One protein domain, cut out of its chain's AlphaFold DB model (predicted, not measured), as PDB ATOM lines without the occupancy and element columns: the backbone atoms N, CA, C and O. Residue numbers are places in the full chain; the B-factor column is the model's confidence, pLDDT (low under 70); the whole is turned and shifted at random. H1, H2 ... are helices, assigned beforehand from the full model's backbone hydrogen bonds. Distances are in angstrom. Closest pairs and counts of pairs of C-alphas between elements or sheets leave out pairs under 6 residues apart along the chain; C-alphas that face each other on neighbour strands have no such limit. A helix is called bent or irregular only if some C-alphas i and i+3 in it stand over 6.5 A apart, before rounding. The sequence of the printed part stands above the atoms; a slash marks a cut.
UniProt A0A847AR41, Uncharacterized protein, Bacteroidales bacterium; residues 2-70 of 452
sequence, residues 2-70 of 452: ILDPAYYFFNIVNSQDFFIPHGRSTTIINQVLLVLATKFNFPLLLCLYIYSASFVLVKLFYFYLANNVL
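This is residues 2 to 70 of the 452 residues of an uncharacterized protein of Bacteroidales bacterium (UniProt A0A847AR41). A long helix, H3, has its first part in a small body of three crossed helices, while its far end, residues 59 to 69, sticks out with Leu 70 as a free arm. In the body H2 packs across residues 47 to 58 of H3, and H1 meets both with its later residues. The printed part has 69 residues with three named helices, H1, H2 and H3 in chain order, and no named strand; its class is all helix. It is only just compact, close to loose, with a radius of gyration of the C-alphas of 12.8 A and spans of 39 by 28 by 22 A.

H3, residues 44 to 69, has a kink of 35 degrees near residue 55. H2, residues 25 to 39, touches residues 47 to 58 of H3, and the closest C-alphas, those of Leu 34 and Tyr 51, are 5.4 A apart. H2 and H3 run opposite ways at a steep tilt of 50 degrees. H1, residues 4 to 15, touches H2 with residues 12 to 13 alone; the closest C-alphas, those of Val 13 and Thr 38, are 6.0 A apart. H1 and H2 run the same way at a steep tilt of 50 degrees. H1 and H3 only just touch, with 3 pairs of C-alphas within 8 A, through residues 9 to 13 of H1 and 47 to 51 of H3; the closest, those of Phe 9 and Tyr 51, are 7.4 A apart. Their lines are only just about perpendicular, at 70.1 degrees. Every O i to N i+4 pair is within hydrogen-bond range in H1, against 6 of 11 in H2 and 19 of 22 in H3.

H3 is 35.1 A long, from C-alpha 44 at (40.996, 4.888, 21.970) to C-alpha 69 at (36.631, 35.244, 4.886). It is neither bent nor irregular, but only just: C-alphas 52 and 55 are 6.2 A apart. H2 measures 20.3 A and is irregular, with C-alphas 30 and 33 7.2 A apart. H1 measures 16.6 A and begins at C-alpha 4, (56.320, 12.995, 19.682).

The two C-alphas farthest apart, those of Asn 14 and Leu 70, are 38.6 A apart. Without residues 59 to 70 the body spans 28 by 24 by 20 A. The link from H1 to H2 is short and that from H2 to H3 tight. The printed part has no cut, and no printed residue is under 70 in pLDDT.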
ATOM      1  N   ILE A   2      53.897   8.321  15.812       83.69
ATOM      2  CA  ILE A   2      55.291   7.893  15.930       83.69
ATOM      3  C   ILE A   2      55.988   8.963  16.772       83.69
ATOM      4  O   ILE A   2      55.785  10.141  16.482       83.69
ATOM      5  N   LEU A   3      56.763   8.585  17.786       89.44
ATOM      6  CA  LEU A   3      57.540   9.462  18.666       89.44
ATOM      7  C   LEU A   3      56.678  10.545  19.341       89.44
ATOM      8  O   LEU A   3      55.697  10.235  20.017       89.44
ATOM      9  N   ASP A   4      57.008  11.823  19.129       89.69
ATOM     10  CA  ASP A   4      56.320  12.995  19.682       89.69
ATOM     11  C   ASP A   4      54.787  12.894  19.596       89.69
ATOM     12  O   ASP A   4      54.128  12.979  20.631       89.69
ATOM     13  N   PRO A   5      54.171  12.689  18.412       91.88
ATOM     14  CA  PRO A   5      52.739  12.453  18.317       91.88
ATOM     15  C   PRO A   5      52.187  11.384  19.266       91.88
ATOM     16  O   PRO A   5      51.111  11.605  19.814       91.88
ATOM     17  N   ALA A   6      52.883  10.257  19.460       94.44
ATOM     18  CA  ALA A   6      52.439   9.201  20.374       94.44
ATOM     19  C   ALA A   6      52.522   9.669  21.834       94.44
ATOM     20  O   ALA A   6      51.555   9.520  22.576       94.44
ATOM     21  N   TYR A   7      53.622  10.324  22.211       94.56
ATOM     22  CA  TYR A   7      53.812  10.887  23.548       94.56
ATOM     23  C   TYR A   7      52.749  11.937  23.904       94.56
ATOM     24  O   TYR A   7      52.139  11.872  24.971       94.56
ATOM     25  N   TYR A   8      52.473  12.885  23.003       94.94
ATOM     26  CA  TYR A   8      51.448  13.908  23.235       94.94
ATOM     27  C   TYR A   8      50.057  13.278  23.304       94.94
ATOM     28  O   TYR A   8      49.289  13.598  24.206       94.94
ATOM     29  N   PHE A   9      49.739  12.369  22.376       96.75
ATOM     30  CA  PHE A   9      48.460  11.665  22.372       96.75
ATOM     31  C   PHE A   9      48.224  10.923  23.686       96.75
ATOM     32  O   PHE A   9      47.179  11.108  24.305       96.75
ATOM     33  N   PHE A  10      49.207  10.132  24.126       96.81
ATOM     34  CA  PHE A  10      49.134   9.382  25.372       96.81
ATOM     35  C   PHE A  10      48.845  10.297  26.556       96.81
ATOM     36  O   PHE A  10      47.867  10.069  27.257       96.81
ATOM     37  N   ASN A  11      49.628  11.365  26.741       96.44
ATOM     38  CA  ASN A  11      49.444  12.251  27.888       96.44
ATOM     39  C   ASN A  11      48.066  12.932  27.884       96.44
ATOM     40  O   ASN A  11      47.435  12.987  28.933       96.44
ATOM     41  N   ILE A  12      47.562  13.373  26.724       97.44
ATOM     42  CA  ILE A  12      46.227  13.995  26.607       97.44
ATOM     43  C   ILE A  12      45.113  12.993  26.921       97.44
ATOM     44  O   ILE A  12      44.139  13.314  27.600       97.44
ATOM     45  N   VAL A  13      45.223  11.768  26.404       97.81
ATOM     46  CA  VAL A  13      44.228  10.716  26.638       97.81
ATOM     47  C   VAL A  13      44.250  10.251  28.091       97.81
ATOM     48  O   VAL A  13      43.194  10.013  28.682       97.81
ATOM     49  N   ASN A  14      45.446  10.151  28.665       97.19
ATOM     50  CA  ASN A  14      45.648   9.701  30.026       97.19
ATOM     51  C   ASN A  14      45.111  10.709  31.049       97.19
ATOM     52  O   ASN A  14      44.356  10.327  31.937       97.19
ATOM     53  N   SER A  15      45.449  11.995  30.894       96.75
ATOM     54  CA  SER A  15      44.994  13.061  31.797       96.75
ATOM     55  C   SER A  15      43.578  13.562  31.500       96.75
ATOM     56  O   SER A  15      42.976  14.216  32.346       96.75
ATOM     57  N   GLN A  16      43.055  13.289  30.297       97.25
ATOM     58  CA  GLN A  16      41.824  13.885  29.760       97.25
ATOM     59  C   GLN A  16      41.846  15.427  29.731       97.25
ATOM     60  O   GLN A  16      40.798  16.081  29.732       97.25
ATOM     61  N   ASP A  17      43.042  16.010  29.673       97.75
ATOM     62  CA  ASP A  17      43.265  17.452  29.658       97.75
ATOM     63  C   ASP A  17      44.346  17.840  28.639       97.75
ATOM     64  O   ASP A  17      44.990  16.995  28.013       97.75
ATOM     65  N   PHE A  18      44.530  19.140  28.433       96.88
ATOM     66  CA  PHE A  18      45.589  19.662  27.584       96.88
ATOM     67  C   PHE A  18      46.969  19.276  28.118       96.88
ATOM     68  O   PHE A  18      47.250  19.360  29.312       96.88
ATOM     69  N   PHE A  19      47.865  18.917  27.205       95.31
ATOM     70  CA  PHE A  19      49.248  18.592  27.517       95.31
ATOM     71  C   PHE A  19      50.182  19.613  26.869       95.31
ATOM     72  O   PHE A  19      50.298  19.676  25.645       95.31
ATOM     73  N   ILE A  20      50.846  20.432  27.687       92.88
ATOM     74  CA  ILE A  20      51.670  21.560  27.225       92.88
ATOM     75  C   ILE A  20      53.125  21.343  27.666       92.88
ATOM     76  O   ILE A  20      53.579  21.952  28.636       92.88
ATOM     77  N   PRO A  21      53.882  20.468  26.987       86.56
ATOM     78  CA  PRO A  21      55.281  20.253  27.328       86.56
ATOM     79  C   PRO A  21      56.144  21.432  26.851       86.56
ATOM     80  O   PRO A  21      55.840  22.086  25.851       86.56
ATOM     81  N   HIS A  22      57.235  21.702  27.568       83.81
ATOM     82  CA  HIS A  22      58.264  22.690  27.198       83.81
ATOM     83  C   HIS A  22      57.729  24.105  26.887       83.81
ATOM     84  O   HIS A  22      58.265  24.804  26.030       83.81
ATOM     85  N   GLY A  23      56.629  24.524  27.527       81.81
ATOM     86  CA  GLY A  23      56.034  25.851  27.310       81.81
ATOM     87  C   GLY A  23      55.391  26.050  25.929       81.81
ATOM     88  O   GLY A  23      55.088  27.181  25.543       81.81
ATOM     89  N   ARG A  24      55.147  24.970  25.177       84.69
ATOM     90  CA  ARG A  24      54.621  24.982  23.801       84.69
ATOM     91  C   ARG A  24      53.104  25.172  23.760       84.69
ATOM     92  O   ARG A  24      52.351  24.318  23.288       84.69
ATOM     93  N   SER A  25      52.637  26.305  24.276       89.62
ATOM     94  CA  SER A  25      51.212  26.600  24.500       89.62
ATOM     95  C   SER A  25      50.348  26.564  23.236       89.62
ATOM     96  O   SER A  25      49.161  26.258  23.300       89.62
ATOM     97  N   THR A  26      50.913  26.811  22.055       90.44
ATOM     98  CA  THR A  26      50.131  26.844  20.808       90.44
ATOM     99  C   THR A  26      49.758  25.457  20.293       90.44
ATOM    100  O   THR A  26      48.850  25.330  19.469       90.44
ATOM    101  N   THR A  27      50.371  24.403  20.840       90.56
ATOM    102  CA  THR A  27      49.992  23.016  20.546       90.56
ATOM    103  C   THR A  27      48.562  22.698  20.987       90.56
ATOM    104  O   THR A  27      47.928  21.866  20.337       90.56
ATOM    105  N   ILE A  28      48.017  23.421  21.979       94.50
ATOM    106  CA  ILE A  28      46.631  23.315  22.479       94.50
ATOM    107  C   ILE A  28      45.613  23.297  21.337       94.50
ATOM    108  O   ILE A  28      44.652  22.534  21.377       94.50
ATOM    109  N   ILE A  29      45.835  24.087  20.283       94.56
ATOM    110  CA  ILE A  29      44.896  24.208  19.158       94.56
ATOM    111  C   ILE A  29      44.674  22.864  18.459       94.56
ATOM    112  O   ILE A  29      43.545  22.539  18.099       94.56
ATOM    113  N   ASN A  30      45.724  22.052  18.321       94.56
ATOM    114  CA  ASN A  30      45.610  20.715  17.735       94.56
ATOM    115  C   ASN A  30      45.024  19.686  18.721       94.56
ATOM    116  O   ASN A  30      44.645  18.591  18.311       94.56
ATOM    117  N   GLN A  31      44.946  20.015  20.012       96.12
ATOM    118  CA  GLN A  31      44.502  19.106  21.070       96.12
ATOM    119  C   GLN A  31      43.017  19.258  21.406       96.12
ATOM    120  O   GLN A  31      42.430  18.305  21.904       96.12
ATOM    121  N   VAL A  32      42.388  20.405  21.100       97.31
ATOM    122  CA  VAL A  32      40.990  20.709  21.485       97.31
ATOM    123  C   VAL A  32      40.028  19.565  21.152       97.31
ATOM    124  O   VAL A  32      39.271  19.127  22.013       97.31
ATOM    125  N   LEU A  33      40.068  19.050  19.918       97.56
ATOM    126  CA  LEU A  33      39.166  17.972  19.496       97.56
ATOM    127  C   LEU A  33      39.441  16.651  20.225       97.56
ATOM    128  O   LEU A  33      38.499  15.936  20.553       97.56
ATOM    129  N   LEU A  34      40.711  16.343  20.502       97.75
ATOM    130  CA  LEU A  34      41.087  15.142  21.245       97.75
ATOM    131  C   LEU A  34      40.640  15.238  22.709       97.75
ATOM    132  O   LEU A  34      40.034  14.299  23.207       97.75
ATOM    133  N   VAL A  35      40.872  16.375  23.373       98.31
ATOM    134  CA  VAL A  35      40.441  16.612  24.765       98.31
ATOM    135  C   VAL A  35      38.922  16.501  24.899       98.31
ATOM    136  O   VAL A  35      38.413  15.940  25.864       98.31
ATOM    137  N   LEU A  36      38.164  17.005  23.922       98.31
ATOM    138  CA  LEU A  36      36.713  16.819  23.917       98.31
ATOM    139  C   LEU A  36      36.345  15.336  23.756       98.31
ATOM    140  O   LEU A  36      35.522  14.835  24.517       98.31
ATOM    141  N   ALA A  37      36.974  14.618  22.821       98.19
ATOM    142  CA  ALA A  37      36.720  13.192  22.602       98.19
ATOM    143  C   ALA A  37      37.009  12.334  23.848       98.19
ATOM    144  O   ALA A  37      36.232  11.433  24.170       98.19
ATOM    145  N   THR A  38      38.085  12.634  24.579       97.62
ATOM    146  CA  THR A  38      38.453  11.908  25.803       97.62
ATOM    147  C   THR A  38      37.473  12.189  26.939       97.62
ATOM    148  O   THR A  38      37.081  11.253  27.633       97.62
ATOM    149  N   LYS A  39      36.982  13.430  27.073       97.31
ATOM    150  CA  LYS A  39      35.927  13.795  28.039       97.31
ATOM    151  C   LYS A  39      34.577  13.133  27.747       97.31
ATOM    152  O   LYS A  39      33.816  12.873  28.675       97.31
ATOM    153  N   PHE A  40      34.287  12.817  26.484       97.62
ATOM    154  CA  PHE A  40      33.111  12.029  26.091       97.62
ATOM    155  C   PHE A  40      33.331  10.508  26.156       97.62
ATOM    156  O   PHE A  40      32.456   9.756  25.732       97.62
ATOM    157  N   ASN A  41      34.464  10.043  26.696       96.62
ATOM    158  CA  ASN A  41      34.816   8.624  26.817       96.62
ATOM    159  C   ASN A  41      34.772   7.863  25.479       96.62
ATOM    160  O   ASN A  41      34.323   6.717  25.413       96.62
ATOM    161  N   PHE A  42      35.217   8.495  24.388       97.81
ATOM    162  CA  PHE A  42      35.308   7.817  23.095       97.81
ATOM    163  C   PHE A  42      36.359   6.689  23.112       97.81
ATOM    164  O   PHE A  42      37.363   6.796  23.822       97.81
ATOM    165  N   PRO A  43      36.176   5.619  22.307       97.12
ATOM    166  CA  PRO A  43      37.164   4.547  22.193       97.12
ATOM    167  C   PRO A  43      38.534   5.068  21.745       97.12
ATOM    168  O   PRO A  43      38.613   5.964  20.899       97.12
ATOM    169  N   LEU A  44      39.616   4.451  22.234       97.25
ATOM    170  CA  LEU A  44      40.996   4.888  21.970       97.25
ATOM    171  C   LEU A  44      41.310   5.029  20.469       97.25
ATOM    172  O   LEU A  44      41.924   6.013  20.055       97.25
ATOM    173  N   LEU A  45      40.828   4.093  19.643       96.88
ATOM    174  CA  LEU A  45      40.992   4.134  18.186       96.88
ATOM    175  C   LEU A  45      40.320   5.365  17.549       96.88
ATOM    176  O   LEU A  45      40.874   5.980  16.640       96.88
ATOM    177  N   LEU A  46      39.145   5.765  18.043       97.62
ATOM    178  CA  LEU A  46      38.460   6.963  17.555       97.62
ATOM    179  C   LEU A  46      39.192   8.234  18.001       97.62
ATOM    180  O   LEU A  46      39.382   9.141  17.190       97.62
ATOM    181  N   CYS A  47      39.660   8.285  19.253       97.81
ATOM    182  CA  CYS A  47      40.514   9.368  19.746       97.81
ATOM    183  C   CYS A  47      41.755   9.541  18.858       97.81
ATOM    184  O   CYS A  47      42.100  10.665  18.489       97.81
ATOM    185  N   LEU A  48      42.386   8.437  18.448       96.38
ATOM    186  CA  LEU A  48      43.522   8.443  17.530       96.38
ATOM    187  C   LEU A  48      43.172   9.091  16.180       96.38
ATOM    188  O   LEU A  48      43.881   9.997  15.728       96.38
ATOM    189  N   TYR A  49      42.069   8.688  15.545       96.69
ATOM    190  CA  TYR A  49      41.641   9.298  14.282       96.69
ATOM    191  C   TYR A  49      41.315  10.787  14.426       96.69
ATOM    192  O   TYR A  49      41.730  11.585  13.584       96.69
ATOM    193  N   ILE A  50      40.635  11.179  15.507       97.38
ATOM    194  CA  ILE A  50      40.321  12.584  15.800       97.38
ATOM    195  C   ILE A  50      41.604  13.402  15.959       97.38
ATOM    196  O   ILE A  50      41.716  14.488  15.386       97.38
ATOM    197  N   TYR A  51      42.590  12.874  16.684       95.88
ATOM    198  CA  TYR A  51      43.868  13.551  16.869       95.88
ATOM    199  C   TYR A  51      44.649  13.679  15.560       95.88
ATOM    200  O   TYR A  51      45.194  14.735  15.267       95.88
ATOM    201  N   SER A  52      44.666  12.643  14.721       94.19
ATOM    202  CA  SER A  52      45.303  12.729  13.404       94.19
ATOM    203  C   SER A  52      44.612  13.756  12.496       94.19
ATOM    204  O   SER A  52      45.288  14.541  11.823       94.19
ATOM    205  N   ALA A  53      43.278  13.798  12.511       95.62
ATOM    206  CA  ALA A  53      42.493  14.731  11.712       95.62
ATOM    207  C   ALA A  53      42.648  16.189  12.173       95.62
ATOM    208  O   ALA A  53      42.620  17.090  11.331       95.62
ATOM    209  N   SER A  54      42.846  16.444  13.473       95.81
ATOM    210  CA  SER A  54      42.909  17.806  14.022       95.81
ATOM    211  C   SER A  54      43.989  18.662  13.349       95.81
ATOM    212  O   SER A  54      43.721  19.802  12.975       95.81
ATOM    213  N   PHE A  55      45.164  18.094  13.068       93.88
ATOM    214  CA  PHE A  55      46.259  18.796  12.392       93.88
ATOM    215  C   PHE A  55      45.901  19.264  10.976       93.88
ATOM    216  O   PHE A  55      46.316  20.342  10.539       93.88
ATOM    217  N   VAL A  56      45.128  18.460  10.240       94.56
ATOM    218  CA  VAL A  56      44.641  18.818   8.900       94.56
ATOM    219  C   VAL A  56      43.520  19.847   9.010       94.56
ATOM    220  O   VAL A  56      43.523  20.836   8.278       94.56
ATOM    221  N   LEU A  57      42.598  19.661   9.958       96.50
ATOM    222  CA  LEU A  57      41.480  20.573  10.195       96.50
ATOM    223  C   LEU A  57      41.949  21.981  10.569       96.50
ATOM    224  O   LEU A  57      41.390  22.951  10.064       96.50
ATOM    225  N   VAL A  58      43.012  22.115  11.366       96.44
ATOM    226  CA  VAL A  58      43.609  23.423  11.675       96.44
ATOM    227  C   VAL A  58      44.103  24.100  10.397       96.44
ATOM    228  O   VAL A  58      43.728  25.237  10.120       96.44
ATOM    229  N   LYS A  59      44.860  23.403   9.540       96.88
ATOM    230  CA  LYS A  59      45.313  23.961   8.250       96.88
ATOM    231  C   LYS A  59      44.137  24.351   7.347       96.88
ATOM    232  O   LYS A  59      44.162  25.422   6.737       96.88
ATOM    233  N   LEU A  60      43.091  23.523   7.292       97.75
ATOM    234  CA  LEU A  60      41.864  23.810   6.542       97.75
ATOM    235  C   LEU A  60      41.117  25.026   7.094       97.75
ATOM    236  O   LEU A  60      40.609  25.831   6.314       97.75
ATOM    237  N   PHE A  61      41.095  25.211   8.413       97.94
ATOM    238  CA  PHE A  61      40.515  26.387   9.048       97.94
ATOM    239  C   PHE A  61      41.260  27.666   8.647       97.94
ATOM    240  O   PHE A  61      40.632  28.623   8.189       97.94
ATOM    241  N   TYR A  62      42.596  27.672   8.704       98.25
ATOM    242  CA  TYR A  62      43.399  28.801   8.213       98.25
ATOM    243  C   TYR A  62      43.170  29.065   6.723       98.25
ATOM    244  O   TYR A  62      43.033  30.221   6.316       98.25
ATOM    245  N   PHE A  63      43.093  28.008   5.909       98.50
ATOM    246  CA  PHE A  63      42.789  28.128   4.486       98.50
ATOM    247  C   PHE A  63      41.421  28.780   4.263       98.50
ATOM    248  O   PHE A  63      41.315  29.727   3.483       98.50
ATOM    249  N   TYR A  64      40.391  28.328   4.981       98.56
ATOM    250  CA  TYR A  64      39.045  28.890   4.919       98.56
ATOM    251  C   TYR A  64      39.025  30.367   5.335       98.56
ATOM    252  O   TYR A  64      38.482  31.205   4.611       98.56
ATOM    253  N   LEU A  65      39.672  30.727   6.450       98.56
ATOM    254  CA  LEU A  65      39.784  32.123   6.877       98.56
ATOM    255  C   LEU A  65      40.470  32.984   5.808       98.56
ATOM    256  O   LEU A  65      39.940  34.020   5.406       98.56
ATOM    257  N   ALA A  66      41.618  32.548   5.292       98.44
ATOM    258  CA  ALA A  66      42.370  33.299   4.294       98.44
ATOM    259  C   ALA A  66      41.604  33.446   2.967       98.44
ATOM    260  O   ALA A  66      41.511  34.546   2.413       98.44
ATOM    261  N   ASN A  67      41.042  32.353   2.451       97.25
ATOM    262  CA  ASN A  67      40.455  32.303   1.117       97.25
ATOM    263  C   ASN A  67      38.994  32.773   1.078       97.25
ATOM    264  O   ASN A  67      38.621  33.509   0.164       97.25
ATOM    265  N   ASN A  68      38.171  32.389   2.055       97.69
ATOM    266  CA  ASN A  68      36.729  32.640   2.037       97.69
ATOM    267  C   ASN A  68      36.358  33.894   2.839       97.69
ATOM    268  O   ASN A  68      35.597  34.725   2.341       97.69
ATOM    269  N   VAL A  69      36.934  34.078   4.033       97.38
ATOM    270  CA  VAL A  69      36.631  35.244   4.886       97.38
ATOM    271  C   VAL A  69      37.401  36.482   4.416       97.38
ATOM    272  O   VAL A  69      36.805  37.516   4.111       97.38
ATOM    273  N   LEU A  70      38.726  36.367   4.286       97.06
ATOM    274  CA  LEU A  70      39.616  37.475   3.908       97.06
ATOM    275  C   LEU A  70      39.771  37.642   2.388       97.06
ATOM    276  O   LEU A  70      40.348  38.630   1.927       97.06
TER     277      LEU A  70